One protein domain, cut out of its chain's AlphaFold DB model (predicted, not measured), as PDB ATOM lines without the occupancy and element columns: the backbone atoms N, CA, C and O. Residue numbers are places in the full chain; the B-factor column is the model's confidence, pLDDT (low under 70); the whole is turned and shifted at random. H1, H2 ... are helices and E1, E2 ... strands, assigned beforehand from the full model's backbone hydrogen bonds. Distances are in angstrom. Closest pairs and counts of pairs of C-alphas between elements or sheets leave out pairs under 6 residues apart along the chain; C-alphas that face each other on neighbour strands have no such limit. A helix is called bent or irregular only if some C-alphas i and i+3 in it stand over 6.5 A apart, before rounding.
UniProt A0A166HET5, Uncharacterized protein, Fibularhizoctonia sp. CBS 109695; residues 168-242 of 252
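What this domain is: This is residues 168 to 242 of the 252 residues of an uncharacterized protein of Fibularhizoctonia sp. CBS 109695 (UniProt A0A166HET5). A bent strand hairpin, E1 and E2, lies beside the helix H1, and beyond E2, on the side away from E1, the helix H2 and the short strand E3 pack on each other. E2 is nearest the middle, the contacts of H1 and H2 with it are few, and residues 225 to 230 stick out. The printed part has 75 residues, with two named helices and three named strands in the order H1 E1 E2 H2 E3, of mixed class; the sheet E1 - E2 is antiparallel. It is compact, with a radius of gyration of the C-alphas of 12.2 A and spans of 30 by 27 by 22 A.

Where its parts are: Find C-alpha 170 at (-39.257, 12.653, -38.726), where H1 begins; it runs 15.4 A to residue 180. E1, residues 188 to 197, is 21.3 A long and bends by 65 degrees at residue 191. E2, residues 201 to 206, is 15.8 A long. H2, residues 209 to 222, spans 19.8 A. E3, residues 233 to 236, spans 10.1 A and ends at C-alpha 236 (-38.045, -5.020, -47.961).

How they stand to each other: Look first at the hairpin E1 and E2, antiparallel at 157 degrees, with N 203 and O 195 3.4 A apart, within hydrogen-bond range. The closest C-alphas of H1 and E2 are Val 174 and Ile 202, at 7.6 A. Those of E2 and H2 are Met 206 and Ala 212, at 5.9 A. Those of H2 and E3 are Val 216 and Arg 235, at 6.2 A. E2 and E3 are near each other, but E3 pairs with no named strand. H1 and H2 are apart. In H1 and H2 every O i to N i+4 pair is within hydrogen-bond range.

The domain as a whole: The farthest C-alphas, Asp 191 and Gly 227, are 31.1 A apart. The printed part has no cut and no long link. Its mean pLDDT is 73.0; residues 168 to 174, 176 to 200 and 228 to 231 are under 70.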
ATOM      1  N   THR A 168     -37.200  17.156 -44.318       61.06
ATOM      2  CA  THR A 168     -38.486  16.849 -43.682       61.06
ATOM      3  C   THR A 168     -38.302  16.290 -42.265       61.06
ATOM      4  O   THR A 168     -37.570  15.308 -42.089       61.06
ATOM      5  N   PRO A 169     -38.988  16.848 -41.249       66.19
ATOM      6  CA  PRO A 169     -38.905  16.352 -39.883       66.19
ATOM      7  C   PRO A 169     -39.448  14.909 -39.762       66.19
ATOM      8  O   PRO A 169     -40.446  14.564 -40.401       66.19
ATOM      9  N   PRO A 170     -38.848  14.053 -38.905       63.62
ATOM     10  CA  PRO A 170     -39.257  12.653 -38.726       63.62
ATOM     11  C   PRO A 170     -40.748  12.463 -38.402       63.62
ATOM     12  O   PRO A 170     -41.341  11.465 -38.807       63.62
ATOM     13  N   ALA A 171     -41.351  13.416 -37.683       65.62
ATOM     14  CA  ALA A 171     -42.756  13.374 -37.282       65.62
ATOM     15  C   ALA A 171     -43.710  13.385 -38.487       65.62
ATOM     16  O   ALA A 171     -44.661  12.604 -38.522       65.62
ATOM     17  N   GLU A 172     -43.415  14.195 -39.508       68.12
ATOM     18  CA  GLU A 172     -44.209  14.215 -40.736       68.12
ATOM     19  C   GLU A 172     -44.096  12.876 -41.460       68.12
ATOM     20  O   GLU A 172     -45.105  12.311 -41.861       68.12
ATOM     21  N   LEU A 173     -42.905  12.284 -41.548       66.75
ATOM     22  CA  LEU A 173     -42.755  10.972 -42.181       66.75
ATOM     23  C   LEU A 173     -43.535   9.870 -41.476       66.75
ATOM     24  O   LEU A 173     -44.157   9.046 -42.143       66.75
ATOM     25  N   VAL A 174     -43.539   9.862 -40.142       67.12
ATOM     26  CA  VAL A 174     -44.357   8.919 -39.374       67.12
ATOM     27  C   VAL A 174     -45.838   9.158 -39.656       67.12
ATOM     28  O   VAL A 174     -46.551   8.203 -39.950       67.12
ATOM     29  N   GLN A 175     -46.296  10.410 -39.651       71.00
ATOM     30  CA  GLN A 175     -47.684  10.745 -39.964       71.00
ATOM     31  C   GLN A 175     -48.068  10.329 -41.389       71.00
ATOM     32  O   GLN A 175     -49.136   9.759 -41.591       71.00
ATOM     33  N   TRP A 176     -47.197  10.531 -42.375       69.12
ATOM     34  CA  TRP A 176     -47.400  10.087 -43.756       69.12
ATOM     35  C   TRP A 176     -47.482   8.566 -43.863       69.12
ATOM     36  O   TRP A 176     -48.370   8.040 -44.527       69.12
ATOM     37  N   VAL A 177     -46.597   7.840 -43.180       69.31
ATOM     38  CA  VAL A 177     -46.668   6.377 -43.115       69.31
ATOM     39  C   VAL A 177     -47.988   5.953 -42.475       69.31
ATOM     40  O   VAL A 177     -48.712   5.150 -43.043       69.31
ATOM     41  N   VAL A 178     -48.378   6.538 -41.348       68.50
ATOM     42  CA  VAL A 178     -49.624   6.179 -40.658       68.50
ATOM     43  C   VAL A 178     -50.876   6.551 -41.464       68.50
ATOM     44  O   VAL A 178     -51.863   5.830 -41.382       68.50
ATOM     45  N   THR A 179     -50.845   7.624 -42.263       68.00
ATOM     46  CA  THR A 179     -51.990   8.102 -43.068       68.00
ATOM     47  C   THR A 179     -52.100   7.448 -44.442       68.00
ATOM     48  O   THR A 179     -53.210   7.301 -44.946       68.00
ATOM     49  N   LEU A 180     -50.993   7.008 -45.047       64.06
ATOM     50  CA  LEU A 180     -51.010   6.261 -46.312       64.06
ATOM     51  C   LEU A 180     -51.329   4.771 -46.116       64.06
ATOM     52  O   LEU A 180     -51.818   4.119 -47.036       64.06
ATOM     53  N   PHE A 181     -51.061   4.221 -44.931       65.88
ATOM     54  CA  PHE A 181     -51.265   2.802 -44.625       65.88
ATOM     55  C   PHE A 181     -52.683   2.314 -44.255       65.88
ATOM     56  O   PHE A 181     -52.909   1.110 -44.402       65.88
ATOM     57  N   PRO A 182     -53.654   3.118 -43.778       51.47
ATOM     58  CA  PRO A 182     -54.829   2.570 -43.110       51.47
ATOM     59  C   PRO A 182     -55.916   2.075 -44.072       51.47
ATOM     60  O   PRO A 182     -56.928   1.554 -43.613       51.47
ATOM     61  N   VAL A 183     -55.740   2.192 -45.392       51.59
ATOM     62  CA  VAL A 183     -56.871   2.023 -46.320       51.59
ATOM     63  C   VAL A 183     -56.830   0.727 -47.136       51.59
ATOM     64  O   VAL A 183     -57.885   0.267 -47.562       51.59
ATOM     65  N   THR A 184     -55.678   0.079 -47.351       47.16
ATOM     66  CA  THR A 184     -55.611  -0.927 -48.431       47.16
ATOM     67  C   THR A 184     -55.488  -2.394 -48.027       47.16
ATOM     68  O   THR A 184     -55.926  -3.233 -48.814       47.16
ATOM     69  N   GLU A 185     -54.957  -2.785 -46.859       53.12
ATOM     70  CA  GLU A 185     -54.601  -4.206 -46.667       53.12
ATOM     71  C   GLU A 185     -54.859  -4.781 -45.267       53.12
ATOM     72  O   GLU A 185     -54.248  -4.407 -44.267       53.12
ATOM     73  N   ARG A 186     -55.725  -5.807 -45.223       57.22
ATOM     74  CA  ARG A 186     -55.894  -6.734 -44.092       57.22
ATOM     75  C   ARG A 186     -54.578  -7.489 -43.855       57.22
ATOM     76  O   ARG A 186     -54.353  -8.546 -44.433       57.22
ATOM     77  N   GLY A 187     -53.682  -6.934 -43.047       58.19
ATOM     78  CA  GLY A 187     -52.379  -7.558 -42.774       58.19
ATOM     79  C   GLY A 187     -51.431  -6.734 -41.905       58.19
ATOM     80  O   GLY A 187     -50.238  -7.045 -41.842       58.19
ATOM     81  N   PHE A 188     -51.944  -5.700 -41.246       62.44
ATOM     82  CA  PHE A 188     -51.182  -4.767 -40.427       62.44
ATOM     83  C   PHE A 188     -51.335  -5.143 -38.946       62.44
ATOM     84  O   PHE A 188     -52.441  -5.414 -38.486       62.44
ATOM     85  N   SER A 189     -50.234  -5.188 -38.202       57.00
ATOM     86  CA  SER A 189     -50.216  -5.476 -36.764       57.00
ATOM     87  C   SER A 189     -49.836  -4.218 -36.002       57.00
ATOM     88  O   SER A 189     -48.649  -4.022 -35.870       57.00
ATOM     89  N   ARG A 190     -50.782  -3.406 -35.509       52.47
ATOM     90  CA  ARG A 190     -50.652  -2.026 -34.953       52.47
ATOM     91  C   ARG A 190     -49.331  -1.617 -34.243       52.47
ATOM     92  O   ARG A 190     -48.971  -0.449 -34.325       52.47
ATOM     93  N   ASP A 191     -48.565  -2.544 -33.674       53.97
ATOM     94  CA  ASP A 191     -47.223  -2.411 -33.065       53.97
ATOM     95  C   ASP A 191     -46.058  -2.037 -34.029       53.97
ATOM     96  O   ASP A 191     -44.915  -2.470 -33.865       53.97
ATOM     97  N   ILE A 192     -46.319  -1.281 -35.098       54.00
ATOM     98  CA  ILE A 192     -45.501  -1.344 -36.325       54.00
ATOM     99  C   ILE A 192     -44.287  -0.439 -36.366       54.00
ATOM    100  O   ILE A 192     -43.307  -0.799 -37.023       54.00
ATOM    101  N   VAL A 193     -44.309   0.697 -35.679       57.88
ATOM    102  CA  VAL A 193     -43.183   1.634 -35.702       57.88
ATOM    103  C   VAL A 193     -42.197   1.216 -34.620       57.88
ATOM    104  O   VAL A 193     -42.121   1.802 -33.549       57.88
ATOM    105  N   SER A 194     -41.458   0.137 -34.879       52.50
ATOM    106  CA  SER A 194     -40.578  -0.436 -33.858       52.50
ATOM    107  C   SER A 194     -39.274   0.345 -33.690       52.50
ATOM    108  O   SER A 194     -38.542   0.105 -32.733       52.50
ATOM    109  N   GLN A 195     -38.903   1.194 -34.660       56.81
ATOM    110  CA  GLN A 195     -37.631   1.908 -34.603       56.81
ATOM    111  C   GLN A 195     -37.524   3.047 -35.618       56.81
ATOM    112  O   GLN A 195     -37.738   2.837 -36.814       56.81
ATOM    113  N   VAL A 196     -37.091   4.209 -35.134       57.00
ATOM    114  CA  VAL A 196     -36.498   5.286 -35.932       57.00
ATOM    115  C   VAL A 196     -34.999   5.248 -35.638       57.00
ATOM    116  O   VAL A 196     -34.595   5.397 -34.487       57.00
ATOM    117  N   ARG A 197     -34.165   4.954 -36.640       54.72
ATOM    118  CA  ARG A 197     -32.701   5.077 -36.500       54.72
ATOM    119  C   ARG A 197     -32.252   6.478 -36.909       54.72
ATOM    120  O   ARG A 197     -32.856   7.068 -37.805       54.72
ATOM    121  N   GLU A 198     -31.171   6.966 -36.297       49.84
ATOM    122  CA  GLU A 198     -30.387   8.103 -36.801       49.84
ATOM    123  C   GLU A 198     -30.076   7.840 -38.285       49.84
ATOM    124  O   GLU A 198     -29.441   6.840 -38.624       49.84
ATOM    125  N   GLY A 199     -30.665   8.641 -39.177       56.84
ATOM    126  CA  GLY A 199     -30.754   8.339 -40.614       56.84
ATOM    127  C   GLY A 199     -32.178   8.164 -41.163       56.84
ATOM    128  O   GLY A 199     -32.333   7.820 -42.329       56.84
ATOM    129  N   LEU A 200     -33.216   8.435 -40.360       68.25
ATOM    130  CA  LEU A 200     -34.594   8.671 -40.819       68.25
ATOM    131  C   LEU A 200     -35.263   7.462 -41.508       68.25
ATOM    132  O   LEU A 200     -36.171   7.608 -42.326       68.25
ATOM    133  N   HIS A 201     -34.808   6.249 -41.189       75.56
ATOM    134  CA  HIS A 201     -35.441   5.026 -41.662       75.56
ATOM    135  C   HIS A 201     -36.442   4.511 -40.622       75.56
ATOM    136  O   HIS A 201     -36.067   4.155 -39.504       75.56
ATOM    137  N   ILE A 202     -37.708   4.443 -41.019       83.94
ATOM    138  CA  ILE A 202     -38.813   3.827 -40.296       83.94
ATOM    139  C   ILE A 202     -38.867   2.352 -40.692       83.94
ATOM    140  O   ILE A 202     -39.033   2.006 -41.867       83.94
ATOM    141  N   ARG A 203     -38.739   1.467 -39.705       83.75
ATOM    142  CA  ARG A 203     -38.986   0.035 -39.896       83.75
ATOM    143  C   ARG A 203     -40.439  -0.276 -39.581       83.75
ATOM    144  O   ARG A 203     -40.913   0.028 -38.495       83.75
ATOM    145  N   VAL A 204     -41.100  -0.927 -40.527       86.00
ATOM    146  CA  VAL A 204     -42.520  -1.261 -40.501       86.00
ATOM    147  C   VAL A 204     -42.641  -2.786 -40.555       86.00
ATOM    148  O   VAL A 204     -42.351  -3.407 -41.578       86.00
ATOM    149  N   THR A 205     -43.015  -3.418 -39.443       85.69
ATOM    150  CA  THR A 205     -43.195  -4.882 -39.377       85.69
ATOM    151  C   THR A 205     -44.592  -5.272 -39.855       85.69
ATOM    152  O   THR A 205     -45.575  -4.733 -39.384       85.69
ATOM    153  N   MET A 206     -44.698  -6.218 -40.778       85.88
ATOM    154  CA  MET A 206     -45.937  -6.751 -41.352       85.88
ATOM    155  C   MET A 206     -46.293  -8.108 -40.739       85.88
ATOM    156  O   MET A 206     -45.422  -8.851 -40.293       85.88
ATOM    157  N   THR A 207     -47.570  -8.494 -40.809       86.19
ATOM    158  CA  THR A 207     -48.029  -9.823 -40.347       86.19
ATOM    159  C   THR A 207     -47.466 -10.986 -41.169       86.19
ATOM    160  O   THR A 207     -47.405 -12.117 -40.692       86.19
ATOM    161  N   SER A 208     -47.060 -10.739 -42.418       87.94
ATOM    162  CA  SER A 208     -46.490 -11.766 -43.289       87.94
ATOM    163  C   SER A 208     -45.545 -11.186 -44.340       87.94
ATOM    164  O   SER A 208     -45.676 -10.040 -44.772       87.94
ATOM    165  N   ALA A 209     -44.638 -12.027 -44.840       87.69
ATOM    166  CA  ALA A 209     -43.759 -11.676 -45.954       87.69
ATOM    167  C   ALA A 209     -44.530 -11.386 -47.253       87.69
ATOM    168  O   ALA A 209     -44.078 -10.605 -48.089       87.69
ATOM    169  N   ARG A 210     -45.705 -12.006 -47.436       89.69
ATOM    170  CA  ARG A 210     -46.576 -11.742 -48.586       89.69
ATOM    171  C   ARG A 210     -47.148 -10.326 -48.526       89.69
ATOM    172  O   ARG A 210     -47.097  -9.647 -49.544       89.69
ATOM    173  N   ALA A 211     -47.619  -9.891 -47.355       86.56
ATOM    174  CA  ALA A 211     -48.094  -8.523 -47.136       86.56
ATOM    175  C   ALA A 211     -46.968  -7.504 -47.367       86.56
ATOM    176  O   ALA A 211     -47.140  -6.566 -48.133       86.56
ATOM    177  N   ALA A 212     -45.768  -7.753 -46.828       88.69
ATOM    178  CA  ALA A 212     -44.611  -6.883 -47.060       88.69
ATOM    179  C   ALA A 212     -44.269  -6.727 -48.554       88.69
ATOM    180  O   ALA A 212     -44.041  -5.620 -49.034       88.69
ATOM    181  N   ARG A 213     -44.263  -7.830 -49.318       90.19
ATOM    182  CA  ARG A 213     -44.011  -7.794 -50.770       90.19
ATOM    183  C   ARG A 213     -45.111  -7.069 -51.533       90.19
ATOM    184  O   ARG A 213     -44.801  -6.312 -52.447       90.19
ATOM    185  N   HIS A 214     -46.366  -7.331 -51.181       89.62
ATOM    186  CA  HIS A 214     -47.506  -6.705 -51.831       89.62
ATOM    187  C   HIS A 214     -47.498  -5.193 -51.592       89.62
ATOM    188  O   HIS A 214     -47.587  -4.440 -52.555       89.62
ATOM    189  N   PHE A 215     -47.223  -4.760 -50.361       87.31
ATOM    190  CA  PHE A 215     -47.047  -3.354 -50.023       87.31
ATOM    191  C   PHE A 215     -45.939  -2.682 -50.846       87.31
ATOM    192  O   PHE A 215     -46.172  -1.649 -51.464       87.31
ATOM    193  N   VAL A 216     -44.742  -3.279 -50.914       90.50
ATOM    194  CA  VAL A 216     -43.625  -2.720 -51.701       90.50
ATOM    195  C   VAL A 216     -43.985  -2.630 -53.189       90.50
ATOM    196  O   VAL A 216     -43.688  -1.624 -53.832       90.50
ATOM    197  N   ALA A 217     -44.648  -3.649 -53.744       89.50
ATOM    198  CA  ALA A 217     -45.092  -3.643 -55.137       89.50
ATOM    199  C   ALA A 217     -46.181  -2.586 -55.392       89.50
ATOM    200  O   ALA A 217     -46.116  -1.859 -56.381       89.50
ATOM    201  N   HIS A 218     -47.151  -2.474 -54.484       87.25
ATOM    202  CA  HIS A 218     -48.217  -1.483 -54.550       87.25
ATOM    203  C   HIS A 218     -47.656  -0.064 -54.462       87.25
ATOM    204  O   HIS A 218     -48.019   0.781 -55.278       87.25
ATOM    205  N   TRP A 219     -46.728   0.179 -53.530       87.88
ATOM    206  CA  TRP A 219     -46.007   1.442 -53.411       87.88
ATOM    207  C   TRP A 219     -45.261   1.778 -54.698       87.88
ATOM    208  O   TRP A 219     -45.399   2.880 -55.206       87.88
ATOM    209  N   ALA A 220     -44.507   0.834 -55.268       86.81
ATOM    210  CA  ALA A 220     -43.777   1.070 -56.511       86.81
ATOM    211  C   ALA A 220     -44.703   1.443 -57.685       86.81
ATOM    212  O   ALA A 220     -44.333   2.279 -58.505       86.81
ATOM    213  N   ALA A 221     -45.900   0.853 -57.750       88.12
ATOM    214  CA  ALA A 221     -46.884   1.134 -58.793       88.12
ATOM    215  C   ALA A 221     -47.657   2.449 -58.578       88.12
ATOM    216  O   ALA A 221     -47.987   3.122 -59.551       88.12
ATOM    217  N   HIS A 222     -47.938   2.818 -57.325       84.06
ATOM    218  CA  HIS A 222     -48.829   3.930 -56.973       84.06
ATOM    219  C   HIS A 222     -48.139   5.015 -56.153       84.06
ATOM    220  O   HIS A 222     -48.809   5.729 -55.414       84.06
ATOM    221  N   ASN A 223     -46.813   5.133 -56.243       82.56
ATOM    222  CA  ASN A 223     -46.067   6.104 -55.455       82.56
ATOM    223  C   ASN A 223     -46.577   7.525 -55.774       82.56
ATOM    224  O   ASN A 223     -46.274   8.034 -56.865       82.56
ATOM    225  N   PRO A 224     -47.297   8.193 -54.846       77.25
ATOM    226  CA  PRO A 224     -47.825   9.534 -55.094       77.25
ATOM    227  C   PRO A 224     -46.690  10.553 -55.262       77.25
ATOM    228  O   PRO A 224     -46.882  11.621 -55.835       77.25
ATOM    229  N   PHE A 225     -45.484  10.187 -54.825       78.06
ATOM    230  CA  PHE A 225     -44.278  10.995 -54.898       78.06
ATOM    231  C   PHE A 225     -43.412  10.723 -56.120       78.06
ATOM    232  O   PHE A 225     -42.294  11.221 -56.195       78.06
ATOM    233  N   SER A 226     -43.875   9.927 -57.082       76.88
ATOM    234  CA  SER A 226     -43.091   9.621 -58.287       76.88
ATOM    235  C   SER A 226     -42.643  10.874 -59.065       76.88
ATOM    236  O   SER A 226     -41.618  10.822 -59.742       76.88
ATOM    237  N   GLY A 227     -43.354  12.004 -58.928       73.19
ATOM    238  CA  GLY A 227     -42.998  13.298 -59.532       73.19
ATOM    239  C   GLY A 227     -42.232  14.274 -58.627       73.19
ATOM    240  O   GLY A 227     -41.600  15.202 -59.125       73.19
ATOM    241  N   THR A 228     -42.253  14.079 -57.309       69.44
ATOM    242  CA  THR A 228     -41.480  14.886 -56.355       69.44
ATOM    243  C   THR A 228     -40.158  14.181 -56.114       69.44
ATOM    244  O   THR A 228     -40.154  13.074 -55.584       69.44
ATOM    245  N   GLN A 229     -39.047  14.784 -56.543       52.84
ATOM    246  CA  GLN A 229     -37.707  14.198 -56.466       52.84
ATOM    247  C   GLN A 229     -37.474  13.409 -55.162       52.84
ATOM    248  O   GLN A 229     -37.252  13.977 -54.102       52.84
ATOM    249  N   ARG A 230     -37.523  12.077 -55.285       60.75
ATOM    250  CA  ARG A 230     -36.802  11.083 -54.477       60.75
ATOM    251  C   ARG A 230     -36.838  11.238 -52.944       60.75
ATOM    252  O   ARG A 230     -35.883  10.844 -52.286       60.75
ATOM    253  N   MET A 231     -37.925  11.712 -52.342       69.94
ATOM    254  CA  MET A 231     -37.922  11.895 -50.881       69.94
ATOM    255  C   MET A 231     -37.972  10.581 -50.094       69.94
ATOM    256  O   MET A 231     -37.462  10.531 -48.981       69.94
ATOM    257  N   LEU A 232     -38.561   9.510 -50.644       81.38
ATOM    258  CA  LEU A 232     -38.756   8.259 -49.906       81.38
ATOM    259  C   LEU A 232     -38.505   7.013 -50.753       81.38
ATOM    260  O   LEU A 232     -39.048   6.840 -51.844       81.38
ATOM    261  N   SER A 233     -37.711   6.108 -50.187       85.75
ATOM    262  CA  SER A 233     -37.560   4.729 -50.627       85.75
ATOM    263  C   SER A 233     -38.335   3.805 -49.701       85.75
ATOM    264  O   SER A 233     -38.275   3.924 -48.478       85.75
ATOM    265  N   VAL A 234     -39.047   2.861 -50.307       89.69
ATOM    266  CA  VAL A 234     -39.725   1.773 -49.613       89.69
ATOM    267  C   VAL A 234     -39.140   0.472 -50.139       89.69
ATOM    268  O   VAL A 234     -39.208   0.195 -51.336       89.69
ATOM    269  N   ARG A 235     -38.533  -0.325 -49.260       92.25
ATOM    270  CA  ARG A 235     -37.911  -1.607 -49.623       92.25
ATOM    271  C   ARG A 235     -38.161  -2.666 -48.566       92.25
ATOM    272  O   ARG A 235     -38.392  -2.349 -47.406       92.25
ATOM    273  N   LEU A 236     -38.064  -3.937 -48.944       92.56
ATOM    274  CA  LEU A 236     -38.045  -5.020 -47.961       92.56
ATOM    275  C   LEU A 236     -36.817  -4.865 -47.055       92.56
ATOM    276  O   LEU A 236     -35.715  -4.589 -47.540       92.56
ATOM    277  N   ALA A 237     -37.017  -5.052 -45.752       89.50
ATOM    278  CA  ALA A 237     -35.920  -5.111 -44.802       89.50
ATOM    279  C   ALA A 237     -35.046  -6.330 -45.116       89.50
ATOM    280  O   ALA A 237     -35.548  -7.429 -45.357       89.50
ATOM    281  N   ASN A 238     -33.733  -6.137 -45.125       88.44
ATOM    282  CA  ASN A 238     -32.762  -7.217 -45.255       88.44
ATOM    283  C   ASN A 238     -32.126  -7.546 -43.887       88.44
ATOM    284  O   ASN A 238     -32.433  -6.926 -42.870       88.44
ATOM    285  N   GLU A 239     -31.226  -8.533 -43.839       80.81
ATOM    286  CA  GLU A 239     -30.545  -8.916 -42.588       80.81
ATOM    287  C   GLU A 239     -29.663  -7.799 -41.997       80.81
ATOM    288  O   GLU A 239     -29.446  -7.772 -40.784       80.81
ATOM    289  N   ARG A 240     -29.187  -6.857 -42.825       80.62
ATOM    290  CA  ARG A 240     -28.417  -5.684 -42.371       80.62
ATOM    291  C   ARG A 240     -29.305  -4.639 -41.700       80.62
ATOM    292  O   ARG A 240     -28.835  -3.901 -40.846       80.62
ATOM    293  N   ASP A 241     -30.584  -4.614 -42.062       80.31
ATOM    294  CA  ASP A 241     -31.585  -3.725 -41.475       80.31
ATOM    295  C   ASP A 241     -32.124  -4.267 -40.135       80.31
ATOM    296  O   ASP A 241     -32.918  -3.605 -39.463       80.31
ATOM    297  N   ASN A 242     -31.720  -5.477 -39.723       78.25
ATOM    298  CA  ASN A 242     -32.114  -6.040 -38.438       78.25
ATOM    299  C   ASN A 242     -31.283  -5.407 -37.307       78.25
ATOM    300  O   ASN A 242     -30.071  -5.613 -37.248       78.25
TER     301      ASN A 242